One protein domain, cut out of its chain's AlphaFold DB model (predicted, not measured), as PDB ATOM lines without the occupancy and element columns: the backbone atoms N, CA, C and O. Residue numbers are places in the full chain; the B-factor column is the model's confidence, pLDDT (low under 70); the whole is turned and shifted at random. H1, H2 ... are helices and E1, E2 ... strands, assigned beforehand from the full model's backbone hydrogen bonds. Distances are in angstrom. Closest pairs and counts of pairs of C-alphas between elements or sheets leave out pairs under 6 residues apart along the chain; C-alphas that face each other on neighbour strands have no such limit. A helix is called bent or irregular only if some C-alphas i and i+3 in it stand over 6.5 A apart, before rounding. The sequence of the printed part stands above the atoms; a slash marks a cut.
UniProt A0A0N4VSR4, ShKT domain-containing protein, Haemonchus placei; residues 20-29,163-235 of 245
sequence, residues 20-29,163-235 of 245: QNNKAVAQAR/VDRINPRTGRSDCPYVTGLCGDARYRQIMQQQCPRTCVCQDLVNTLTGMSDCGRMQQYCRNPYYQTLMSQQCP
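This is residues 20 to 29 and 163 to 235 of the 245 residues of the protein "ShKT domain-containing protein" of Haemonchus placei (UniProt A0A0N4VSR4). There is little regular structure: two small helix pairs, H1 with H2 and the hairpin H3 with H4, are strung along loops, with residues 163 to 178 toward one end of the long axis and H3 and H4 at the other. The 83 printed residues run E1, H1, H2, H3, H4, with 31 in named elements, mostly helix. The whole is elongated, 45 by 28 by 22 A, and only just compact, close to loose, with a radius of gyration of the C-alphas of 14.1 A.

Find C-alpha 24 at (95.157, 132.570, 113.915), where E1, residues 24 to 26, 6.7 A long, begins; it pairs with no named strand. H1 spans residues 179 to 183, 8.3 A, and H2 188 to 194, 9.9 A. H3, residues 214 to 222, 13.2 A, is irregular: C-alphas 216 and 219 are 7.7 A apart. H4, residues 227 to 233, 9.9 A, ends at (93.971, 139.646, 127.391).

E1 is apart from the four helices. H1 and H2 touch only at the corner, the closest C-alphas, Cys 182 and Arg 188, 5.3 A apart. The hairpin H3 and H4 touch, closest at C-alphas 221 and 230, 5.9 A, at a shallow tilt of 24 degrees, opposite ways. In H2 and H4 every O i to N i+4 pair is within hydrogen-bond range; H1 has 0 of 1, with 1 of 2 O i to N i+3 pairs, and H3 1 of 5, with 3 of 6.

Residues 30 to 162 are not printed, and C-alphas 29 and 163 are 21.2 A apart. The link H2 to H3 is long, 19 residues. Residues 20 to 29 and 207 are under pLDDT 70.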
ATOM      1  N   GLN A  20      89.498 129.980 121.844       54.19
ATOM      2  CA  GLN A  20      88.217 129.312 121.626       54.19
ATOM      3  C   GLN A  20      88.247 128.358 120.427       54.19
ATOM      4  O   GLN A  20      87.644 127.293 120.488       54.19
ATOM      5  N   ASN A  21      88.957 128.713 119.347       53.34
ATOM      6  CA  ASN A  21      88.845 128.019 118.054       53.34
ATOM      7  C   ASN A  21      90.175 127.513 117.472       53.34
ATOM      8  O   ASN A  21      90.180 126.938 116.384       53.34
ATOM      9  N   ASN A  22      91.305 127.736 118.154       59.09
ATOM     10  CA  ASN A  22      92.648 127.383 117.684       59.09
ATOM     11  C   ASN A  22      92.959 127.931 116.269       59.09
ATOM     12  O   ASN A  22      93.643 127.291 115.465       59.09
ATOM     13  N   LYS A  23      92.424 129.118 115.957       57.22
ATOM     14  CA  LYS A  23      92.624 129.828 114.684       57.22
ATOM     15  C   LYS A  23      93.533 131.030 114.888       57.22
ATOM     16  O   LYS A  23      93.412 131.710 115.902       57.22
ATOM     17  N   ALA A  24      94.397 131.325 113.919       54.44
ATOM     18  CA  ALA A  24      95.157 132.570 113.915       54.44
ATOM     19  C   ALA A  24      94.225 133.779 113.702       54.44
ATOM     20  O   ALA A  24      93.449 133.823 112.749       54.44
ATOM     21  N   VAL A  25      94.316 134.768 114.588       55.84
ATOM     22  CA  VAL A  25      93.581 136.035 114.549       55.84
ATOM     23  C   VAL A  25      94.589 137.174 114.496       55.84
ATOM     24  O   VAL A  25      95.523 137.227 115.297       55.84
ATOM     25  N   ALA A  26      94.411 138.099 113.558       42.62
ATOM     26  CA  ALA A  26      95.247 139.290 113.474       42.62
ATOM     27  C   ALA A  26      95.093 140.131 114.755       42.62
ATOM     28  O   ALA A  26      93.981 140.518 115.121       42.62
ATOM     29  N   GLN A  27      96.201 140.425 115.441       49.06
ATOM     30  CA  GLN A  27      96.211 141.383 116.546       49.06
ATOM     31  C   GLN A  27      96.818 142.714 116.111       49.06
ATOM     32  O   GLN A  27      97.853 142.757 115.449       49.06
ATOM     33  N   ALA A  28      96.211 143.813 116.565       38.59
ATOM     34  CA  ALA A  28      96.882 145.104 116.577       38.59
ATOM     35  C   ALA A  28      98.144 145.012 117.450       38.59
ATOM     36  O   ALA A  28      98.186 144.291 118.445       38.59
ATOM     37  N   ARG A  29      99.203 145.723 117.077       39.06
ATOM     38  CA  ARG A  29     100.486 145.692 117.783       39.06
ATOM     39  C   ARG A  29     100.330 146.306 119.181       39.06
ATOM     40  O   ARG A  29     100.259 147.518 119.358       39.06
ATOM     41  N   VAL A 163      99.506 125.714 115.534       79.88
ATOM     42  CA  VAL A 163     100.363 124.548 115.750       79.88
ATOM     43  C   VAL A 163     101.692 125.042 116.275       79.88
ATOM     44  O   VAL A 163     102.224 126.040 115.791       79.88
ATOM     45  N   ASP A 164     102.200 124.367 117.299       85.62
ATOM     46  CA  ASP A 164     103.522 124.678 117.811       85.62
ATOM     47  C   ASP A 164     104.571 124.324 116.766       85.62
ATOM     48  O   ASP A 164     104.466 123.312 116.063       85.62
ATOM     49  N   ARG A 165     105.588 125.174 116.652       87.50
ATOM     50  CA  ARG A 165     106.687 124.929 115.730       87.50
ATOM     51  C   ARG A 165     107.494 123.729 116.217       87.50
ATOM     52  O   ARG A 165     107.621 123.460 117.416       87.50
ATOM     53  N   ILE A 166     108.023 122.998 115.247       89.62
ATOM     54  CA  ILE A 166     108.844 121.815 115.464       89.62
ATOM     55  C   ILE A 166     110.309 122.227 115.369       89.62
ATOM     56  O   ILE A 166     110.697 122.976 114.471       89.62
ATOM     57  N   ASN A 167     111.128 121.723 116.285       84.38
ATOM     58  CA  ASN A 167     112.566 121.890 116.221       84.38
ATOM     59  C   ASN A 167     113.123 121.045 115.058       84.38
ATOM     60  O   ASN A 167     112.982 119.818 115.069       84.38
ATOM     61  N   PRO A 168     113.778 121.658 114.057       85.75
ATOM     62  CA  PRO A 168     114.225 120.956 112.854       85.75
ATOM     63  C   PRO A 168     115.329 119.924 113.121       85.75
ATOM     64  O   PRO A 168     115.561 119.058 112.285       85.75
ATOM     65  N   ARG A 169     116.007 119.985 114.277       88.12
ATOM     66  CA  ARG A 169     117.033 119.001 114.656       88.12
ATOM     67  C   ARG A 169     116.449 117.755 115.312       88.12
ATOM     68  O   ARG A 169     117.007 116.677 115.151       88.12
ATOM     69  N   THR A 170     115.365 117.899 116.073       88.50
ATOM     70  CA  THR A 170     114.775 116.793 116.851       88.50
ATOM     71  C   THR A 170     113.490 116.251 116.230       88.50
ATOM     72  O   THR A 170     113.023 115.185 116.628       88.50
ATOM     73  N   GLY A 171     112.892 116.980 115.282       86.75
ATOM     74  CA  GLY A 171     111.601 116.635 114.690       86.75
ATOM     75  C   GLY A 171     110.437 116.700 115.685       86.75
ATOM     76  O   GLY A 171     109.344 116.231 115.374       86.75
ATOM     77  N   ARG A 172     110.643 117.274 116.880       88.75
ATOM     78  CA  ARG A 172     109.618 117.443 117.922       88.75
ATOM     79  C   ARG A 172     109.477 118.905 118.329       88.75
ATOM     80  O   ARG A 172     110.395 119.697 118.149       88.75
ATOM     81  N   SER A 173     108.313 119.269 118.862       88.38
ATOM     82  CA  SER A 173     108.128 120.589 119.464       88.38
ATOM     83  C   SER A 173     108.697 120.609 120.881       88.38
ATOM     84  O   SER A 173     108.416 119.711 121.676       88.38
ATOM     85  N   ASP A 174     109.459 121.654 121.196       89.62
ATOM     86  CA  ASP A 174     110.008 121.884 122.536       89.62
ATOM     87  C   ASP A 174     108.977 122.552 123.470       89.62
ATOM     88  O   ASP A 174     109.152 122.576 124.688       89.62
ATOM     89  N   CYS A 175     107.866 123.054 122.914       89.19
ATOM     90  CA  CYS A 175     106.845 123.833 123.614       89.19
ATOM     91  C   CYS A 175     106.245 123.168 124.868       89.19
ATOM     92  O   CYS A 175     106.110 123.869 125.875       89.19
ATOM     93  N   PRO A 176     105.979 121.843 124.902       88.44
ATOM     94  CA  PRO A 176     105.499 121.167 126.112       88.44
ATOM     95  C   PRO A 176     106.442 121.283 127.320       88.44
ATOM     96  O   PRO A 176     105.987 121.209 128.458       88.44
ATOM     97  N   TYR A 177     107.743 121.489 127.096       88.06
ATOM     98  CA  TYR A 177     108.746 121.598 128.162       88.06
ATOM     99  C   TYR A 177     108.969 123.038 128.636       88.06
ATOM    100  O   TYR A 177     109.576 123.258 129.682       88.06
ATOM    101  N   VAL A 178     108.478 124.026 127.883       86.75
ATOM    102  CA  VAL A 178     108.690 125.458 128.148       86.75
ATOM    103  C   VAL A 178     107.384 126.224 128.373       86.75
ATOM    104  O   VAL A 178     107.366 127.451 128.317       86.75
ATOM    105  N   THR A 179     106.289 125.526 128.686       83.50
ATOM    106  CA  THR A 179     104.966 126.126 128.954       83.50
ATOM    107  C   THR A 179     105.015 127.236 130.012       83.50
ATOM    108  O   THR A 179     104.359 128.269 129.867       83.50
ATOM    109  N   GLY A 180     105.866 127.087 131.033       80.81
ATOM    110  CA  GLY A 180     106.075 128.099 132.072       80.81
ATOM    111  C   GLY A 180     106.596 129.445 131.549       80.81
ATOM    112  O   GLY A 180     106.373 130.477 132.180       80.81
ATOM    113  N   LEU A 181     107.229 129.471 130.371       84.44
ATOM    114  CA  LEU A 181     107.753 130.693 129.756       84.44
ATOM    115  C   LEU A 181     106.678 131.513 129.031       84.44
ATOM    116  O   LEU A 181     106.920 132.678 128.718       84.44
ATOM    117  N   CYS A 182     105.481 130.961 128.796       82.81
ATOM    118  CA  CYS A 182     104.381 131.690 128.155       82.81
ATOM    119  C   CYS A 182     103.967 132.947 128.947       82.81
ATOM    120  O   CYS A 182     103.531 133.938 128.357       82.81
ATOM    121  N   GLY A 183     104.097 132.906 130.280       72.81
ATOM    122  CA  GLY A 183     103.796 134.025 131.177       72.81
ATOM    123  C   GLY A 183     104.980 134.956 131.465       72.81
ATOM    124  O   GLY A 183     104.760 136.059 131.965       72.81
ATOM    125  N   ASP A 184     106.217 134.556 131.149       77.44
ATOM    126  CA  ASP A 184     107.410 135.371 131.409       77.44
ATOM    127  C   ASP A 184     107.517 136.486 130.361       77.44
ATOM    128  O   ASP A 184     107.611 136.234 129.157       77.44
ATOM    129  N   ALA A 185     107.528 137.740 130.814       73.44
ATOM    130  CA  ALA A 185     107.574 138.909 129.941       73.44
ATOM    131  C   ALA A 185     108.776 138.914 128.976       73.44
ATOM    132  O   ALA A 185     108.645 139.449 127.872       73.44
ATOM    133  N   ARG A 186     109.908 138.303 129.356       81.62
ATOM    134  CA  ARG A 186     111.135 138.223 128.543       81.62
ATOM    135  C   ARG A 186     111.001 137.235 127.391       81.62
ATOM    136  O   ARG A 186     111.489 137.495 126.298       81.62
ATOM    137  N   TYR A 187     110.321 136.115 127.625       81.88
ATOM    138  CA  TYR A 187     110.205 135.022 126.655       81.88
ATOM    139  C   TYR A 187     108.876 135.032 125.898       81.88
ATOM    140  O   TYR A 187     108.727 134.351 124.887       81.88
ATOM    141  N   ARG A 188     107.909 135.848 126.322       75.19
ATOM    142  CA  ARG A 188     106.558 135.860 125.754       75.19
ATOM    143  C   ARG A 188     106.524 136.059 124.237       75.19
ATOM    144  O   ARG A 188     105.723 135.416 123.570       75.19
ATOM    145  N   GLN A 189     107.361 136.939 123.682       77.31
ATOM    146  CA  GLN A 189     107.361 137.194 122.236       77.31
ATOM    147  C   GLN A 189     107.818 135.963 121.449       77.31
ATOM    148  O   GLN A 189     107.145 135.561 120.501       77.31
ATOM    149  N   ILE A 190     108.923 135.335 121.860       83.69
ATOM    150  CA  ILE A 190     109.419 134.138 121.175       83.69
ATOM    151  C   ILE A 190     108.469 132.955 121.386       83.69
ATOM    152  O   ILE A 190     108.181 132.225 120.444       83.69
ATOM    153  N   MET A 191     107.871 132.833 122.572       84.19
ATOM    154  CA  MET A 191     106.867 131.815 122.869       84.19
ATOM    155  C   MET A 191     105.582 131.985 122.043       84.19
ATOM    156  O   MET A 191     105.017 130.998 121.597       84.19
ATOM    157  N   GLN A 192     105.133 133.207 121.746       77.81
ATOM    158  CA  GLN A 192     103.992 133.424 120.840       77.81
ATOM    159  C   GLN A 192     104.283 132.996 119.400       77.81
ATOM    160  O   GLN A 192     103.379 132.562 118.696       77.81
ATOM    161  N   GLN A 193     105.531 133.132 118.959       79.94
ATOM    162  CA  GLN A 193     105.932 132.784 117.597       79.94
ATOM    163  C   GLN A 193     106.207 131.285 117.445       79.94
ATOM    164  O   GLN A 193     105.848 130.690 116.429       79.94
ATOM    165  N   GLN A 194     106.862 130.685 118.440       85.94
ATOM    166  CA  GLN A 194     107.316 129.293 118.411       85.94
ATOM    167  C   GLN A 194     106.290 128.328 119.007       85.94
ATOM    168  O   GLN A 194     106.163 127.207 118.527       85.94
ATOM    169  N   CYS A 195     105.528 128.777 120.004       86.81
ATOM    170  CA  CYS A 195     104.577 127.975 120.770       86.81
ATOM    171  C   CYS A 195     103.144 128.552 120.758       86.81
ATOM    172  O   CYS A 195     102.533 128.728 121.822       86.81
ATOM    173  N   PRO A 196     102.588 128.895 119.579       78.44
ATOM    174  CA  PRO A 196     101.292 129.554 119.474       78.44
ATOM    175  C   PRO A 196     100.112 128.709 119.994       78.44
ATOM    176  O   PRO A 196      99.149 129.304 120.481       78.44
ATOM    177  N   ARG A 197     100.168 127.362 119.969       78.50
ATOM    178  CA  ARG A 197      99.151 126.527 120.648       78.50
ATOM    179  C   ARG A 197      99.384 126.477 122.135       78.50
ATOM    180  O   ARG A 197      98.456 126.695 122.905       78.50
ATOM    181  N   THR A 198     100.606 126.153 122.532       82.62
ATOM    182  CA  THR A 198     100.931 125.933 123.939       82.62
ATOM    183  C   THR A 198     100.636 127.184 124.774       82.62
ATOM    184  O   THR A 198     100.115 127.080 125.881       82.62
ATOM    185  N   CYS A 199     100.884 128.380 124.232       80.56
ATOM    186  CA  CYS A 199     100.648 129.640 124.939       80.56
ATOM    187  C   CYS A 199      99.274 130.275 124.680       80.56
ATOM    188  O   CYS A 199      99.059 131.426 125.074       80.56
ATOM    189  N   VAL A 200      98.346 129.570 124.020       76.56
ATOM    190  CA  VAL A 200      97.038 130.133 123.650       76.56
ATOM    191  C   VAL A 200      96.176 130.472 124.869       76.56
ATOM    192  O   VAL A 200      95.419 131.439 124.856       76.56
ATOM    193  N   CYS A 201      96.324 129.707 125.952       78.44
ATOM    194  CA  CYS A 201      95.526 129.853 127.164       78.44
ATOM    195  C   CYS A 201      96.311 130.504 128.308       78.44
ATOM    196  O   CYS A 201      96.425 129.948 129.401       78.44
ATOM    197  N   GLN A 202      96.869 131.690 128.072       80.75
ATOM    198  CA  GLN A 202      97.597 132.412 129.110       80.75
ATOM    199  C   GLN A 202      97.098 133.846 129.252       80.75
ATOM    200  O   GLN A 202      96.912 134.558 128.269       80.75
ATOM    201  N   ASP A 203      96.916 134.271 130.503       82.56
ATOM    202  CA  ASP A 203      96.624 135.664 130.824       82.56
ATOM    203  C   ASP A 203      97.838 136.533 130.509       82.56
ATOM    204  O   ASP A 203      98.977 136.199 130.854       82.56
ATOM    205  N   LEU A 204      97.599 137.667 129.862       78.19
ATOM    206  CA  LEU A 204      98.671 138.579 129.526       78.19
ATOM    207  C   LEU A 204      99.117 139.343 130.769       78.19
ATOM    208  O   LEU A 204      98.324 139.730 131.633       78.19
ATOM    209  N   VAL A 205     100.423 139.571 130.824       77.69
ATOM    210  CA  VAL A 205     101.064 140.418 131.823       77.69
ATOM    211  C   VAL A 205     101.354 141.784 131.229       77.69
ATOM    212  O   VAL A 205     101.727 141.912 130.056       77.69
ATOM    213  N   ASN A 206     101.212 142.808 132.056       73.25
ATOM    214  CA  ASN A 206     101.702 144.134 131.745       73.25
ATOM    215  C   ASN A 206     103.231 144.061 131.574       73.25
ATOM    216  O   ASN A 206     103.934 143.473 132.391       73.25
ATOM    217  N   THR A 207     103.759 144.616 130.484       68.94
ATOM    218  CA  THR A 207     105.194 144.525 130.168       68.94
ATOM    219  C   THR A 207     106.063 145.403 131.055       68.94
ATOM    220  O   THR A 207     107.260 145.167 131.130       68.94
ATOM    221  N   LEU A 208     105.468 146.411 131.691       70.00
ATOM    222  CA  LEU A 208     106.144 147.338 132.591       70.00
ATOM    223  C   LEU A 208     106.258 146.758 134.003       70.00
ATOM    224  O   LEU A 208     107.272 146.951 134.660       70.00
ATOM    225  N   THR A 209     105.233 146.036 134.466       74.56
ATOM    226  CA  THR A 209     105.196 145.477 135.830       74.56
ATOM    227  C   THR A 209     105.499 143.982 135.887       74.56
ATOM    228  O   THR A 209     105.741 143.449 136.966       74.56
ATOM    229  N   GLY A 210     105.440 143.276 134.754       73.19
ATOM    230  CA  GLY A 210     105.561 141.817 134.691       73.19
ATOM    231  C   GLY A 210     104.386 141.063 135.325       73.19
ATOM    232  O   GLY A 210     104.404 139.835 135.357       73.19
ATOM    233  N   MET A 211     103.358 141.766 135.809       77.38
ATOM    234  CA  MET A 211     102.207 141.182 136.499       77.38
ATOM    235  C   MET A 211     100.958 141.198 135.619       77.38
ATOM    236  O   MET A 211     100.767 142.091 134.792       77.38
ATOM    237  N   SER A 212     100.089 140.202 135.802       82.25
ATOM    238  CA  SER A 212      98.787 140.166 135.136       82.25
ATOM    239  C   SER A 212      97.744 140.943 135.931       82.25
ATOM    240  O   SER A 212      97.539 140.694 137.117       82.25
ATOM    241  N   ASP A 213      97.025 141.830 135.246       84.44
ATOM    242  CA  ASP A 213      95.887 142.557 135.815       84.44
ATOM    243  C   ASP A 213      94.591 141.723 135.791       84.44
ATOM    244  O   ASP A 213      93.573 142.139 136.348       84.44
ATOM    245  N   CYS A 214      94.602 140.546 135.153       86.94
ATOM    246  CA  CYS A 214      93.399 139.773 134.848       86.94
ATOM    247  C   CYS A 214      92.602 139.363 136.087       86.94
ATOM    248  O   CYS A 214      91.375 139.462 136.067       86.94
ATOM    249  N   GLY A 215      93.271 139.016 137.194       87.25
ATOM    250  CA  GLY A 215      92.592 138.660 138.446       87.25
ATOM    251  C   GLY A 215      91.691 139.780 138.981       87.25
ATOM    252  O   GLY A 215      90.582 139.524 139.439       87.25
ATOM    253  N   ARG A 216      92.106 141.045 138.836       86.56
ATOM    254  CA  ARG A 216      91.301 142.217 139.240       86.56
ATOM    255  C   ARG A 216      90.197 142.555 138.239       86.56
ATOM    256  O   ARG A 216      89.288 143.315 138.560       86.56
ATOM    257  N   MET A 217      90.286 142.017 137.027       85.00
ATOM    258  CA  MET A 217      89.399 142.330 135.910       85.00
ATOM    259  C   MET A 217      88.400 141.205 135.614       85.00
ATOM    260  O   MET A 217      87.603 141.327 134.688       85.00
ATOM    261  N   GLN A 218      88.375 140.143 136.419       87.88
ATOM    262  CA  GLN A 218      87.520 138.975 136.208       87.88
ATOM    263  C   GLN A 218      86.021 139.317 136.095       87.88
ATOM    264  O   GLN A 218      85.291 138.697 135.324       87.88
ATOM    265  N   GLN A 219      85.553 140.358 136.790       87.94
ATOM    266  CA  GLN A 219      84.165 140.829 136.683       87.94
ATOM    267  C   GLN A 219      83.766 141.249 135.255       87.94
ATOM    268  O   GLN A 219      82.594 141.170 134.888       87.94
ATOM    269  N   TYR A 220      84.731 141.658 134.425       85.94
ATOM    270  CA  TYR A 220      84.487 142.076 133.045       85.94
ATOM    271  C   TYR A 220      84.371 140.903 132.073       85.94
ATOM    272  O   TYR A 220      83.940 141.113 130.942       85.94
ATOM    273  N   CYS A 221      84.683 139.670 132.492       87.88
ATOM    274  CA  CYS A 221      84.523 138.491 131.640       87.88
ATOM    275  C   CYS A 221      83.069 138.344 131.164       87.88
ATOM    276  O   CYS A 221      82.821 138.065 130.005       87.88
ATOM    277  N   ARG A 222      82.077 138.606 132.019       87.19
ATOM    278  CA  ARG A 222      80.657 138.479 131.635       87.19
ATOM    279  C   ARG A 222      80.086 139.721 130.953       87.19
ATOM    280  O   ARG A 222      78.912 139.732 130.597       87.19
ATOM    281  N   ASN A 223      80.882 140.778 130.807       84.19
ATOM    282  CA  ASN A 223      80.416 142.016 130.209       84.19
ATOM    283  C   ASN A 223      80.592 141.944 128.677       84.19
ATOM    284  O   ASN A 223      81.734 141.856 128.218       84.19
ATOM    285  N   PRO A 224      79.509 142.026 127.880       79.44
ATOM    286  CA  PRO A 224      79.583 141.894 126.423       79.44
ATOM    287  C   PRO A 224      80.475 142.960 125.771       79.44
ATOM    288  O   PRO A 224      81.159 142.666 124.796       79.44
ATOM    289  N   TYR A 225      80.556 144.165 126.346       80.31
ATOM    290  CA  TYR A 225      81.416 145.241 125.838       80.31
ATOM    291  C   TYR A 225      82.909 144.925 125.978       80.31
ATOM    292  O   TYR A 225      83.726 145.348 125.161       80.31
ATOM    293  N   TYR A 226      83.276 144.155 127.003       78.44
ATOM    294  CA  TYR A 226      84.663 143.779 127.266       78.44
ATOM    295  C   TYR A 226      84.973 142.341 126.862       78.44
ATOM    296  O   TYR A 226      86.122 141.933 126.987       78.44
ATOM    297  N   GLN A 227      84.011 141.582 126.335       77.38
ATOM    298  CA  GLN A 227      84.183 140.167 126.013       77.38
ATOM    299  C   GLN A 227      85.369 139.929 125.068       77.38
ATOM    300  O   GLN A 227      86.246 139.127 125.384       77.38
ATOM    301  N   THR A 228      85.470 140.691 123.974       76.00
ATOM    302  CA  THR A 228      86.603 140.603 123.036       76.00
ATOM    303  C   THR A 228      87.924 140.959 123.712       76.00
ATOM    304  O   THR A 228      88.898 140.218 123.600       76.00
ATOM    305  N   LEU A 229      87.963 142.054 124.476       79.06
ATOM    306  CA  LEU A 229      89.166 142.470 125.200       79.06
ATOM    307  C   LEU A 229      89.611 141.396 126.206       79.06
ATOM    308  O   LEU A 229      90.788 141.053 126.270       79.06
ATOM    309  N   MET A 230      88.668 140.839 126.959       83.38
ATOM    310  CA  MET A 230      88.916 139.813 127.965       83.38
ATOM    311  C   MET A 230      89.291 138.467 127.333       83.38
ATOM    312  O   MET A 230      90.143 137.776 127.878       83.38
ATOM    313  N   SER A 231      88.745 138.121 126.163       78.19
ATOM    314  CA  SER A 231      89.154 136.933 125.394       78.19
ATOM    315  C   SER A 231      90.603 137.004 124.929       78.19
ATOM    316  O   SER A 231      91.314 136.006 124.953       78.19
ATOM    317  N   GLN A 232      91.074 138.200 124.586       75.44
ATOM    318  CA  GLN A 232      92.436 138.401 124.107       75.44
ATOM    319  C   GLN A 232      93.448 138.564 125.242       75.44
ATOM    320  O   GLN A 232      94.583 138.112 125.119       75.44
ATOM    321  N   GLN A 233      93.057 139.251 126.318       78.25
ATOM    322  CA  GLN A 233      93.971 139.646 127.391       78.25
ATOM    323  C   GLN A 233      93.944 138.683 128.575       78.25
ATOM    324  O   GLN A 233      94.964 138.521 129.241       78.25
ATOM    325  N   CYS A 234      92.802 138.052 128.836       85.69
ATOM    326  CA  CYS A 234      92.563 137.225 130.013       85.69
ATOM    327  C   CYS A 234      91.832 135.908 129.682       85.69
ATOM    328  O   CYS A 234      90.857 135.568 130.364       85.69
ATOM    329  N   PRO A 235      92.242 135.163 128.632       82.56
ATOM    330  CA  PRO A 235      91.519 133.970 128.201       82.56
ATOM    331  C   PRO A 235      91.429 132.918 129.309       82.56
ATOM    332  O   PRO A 235      90.394 132.271 129.463       82.56
TER     333      PRO A 235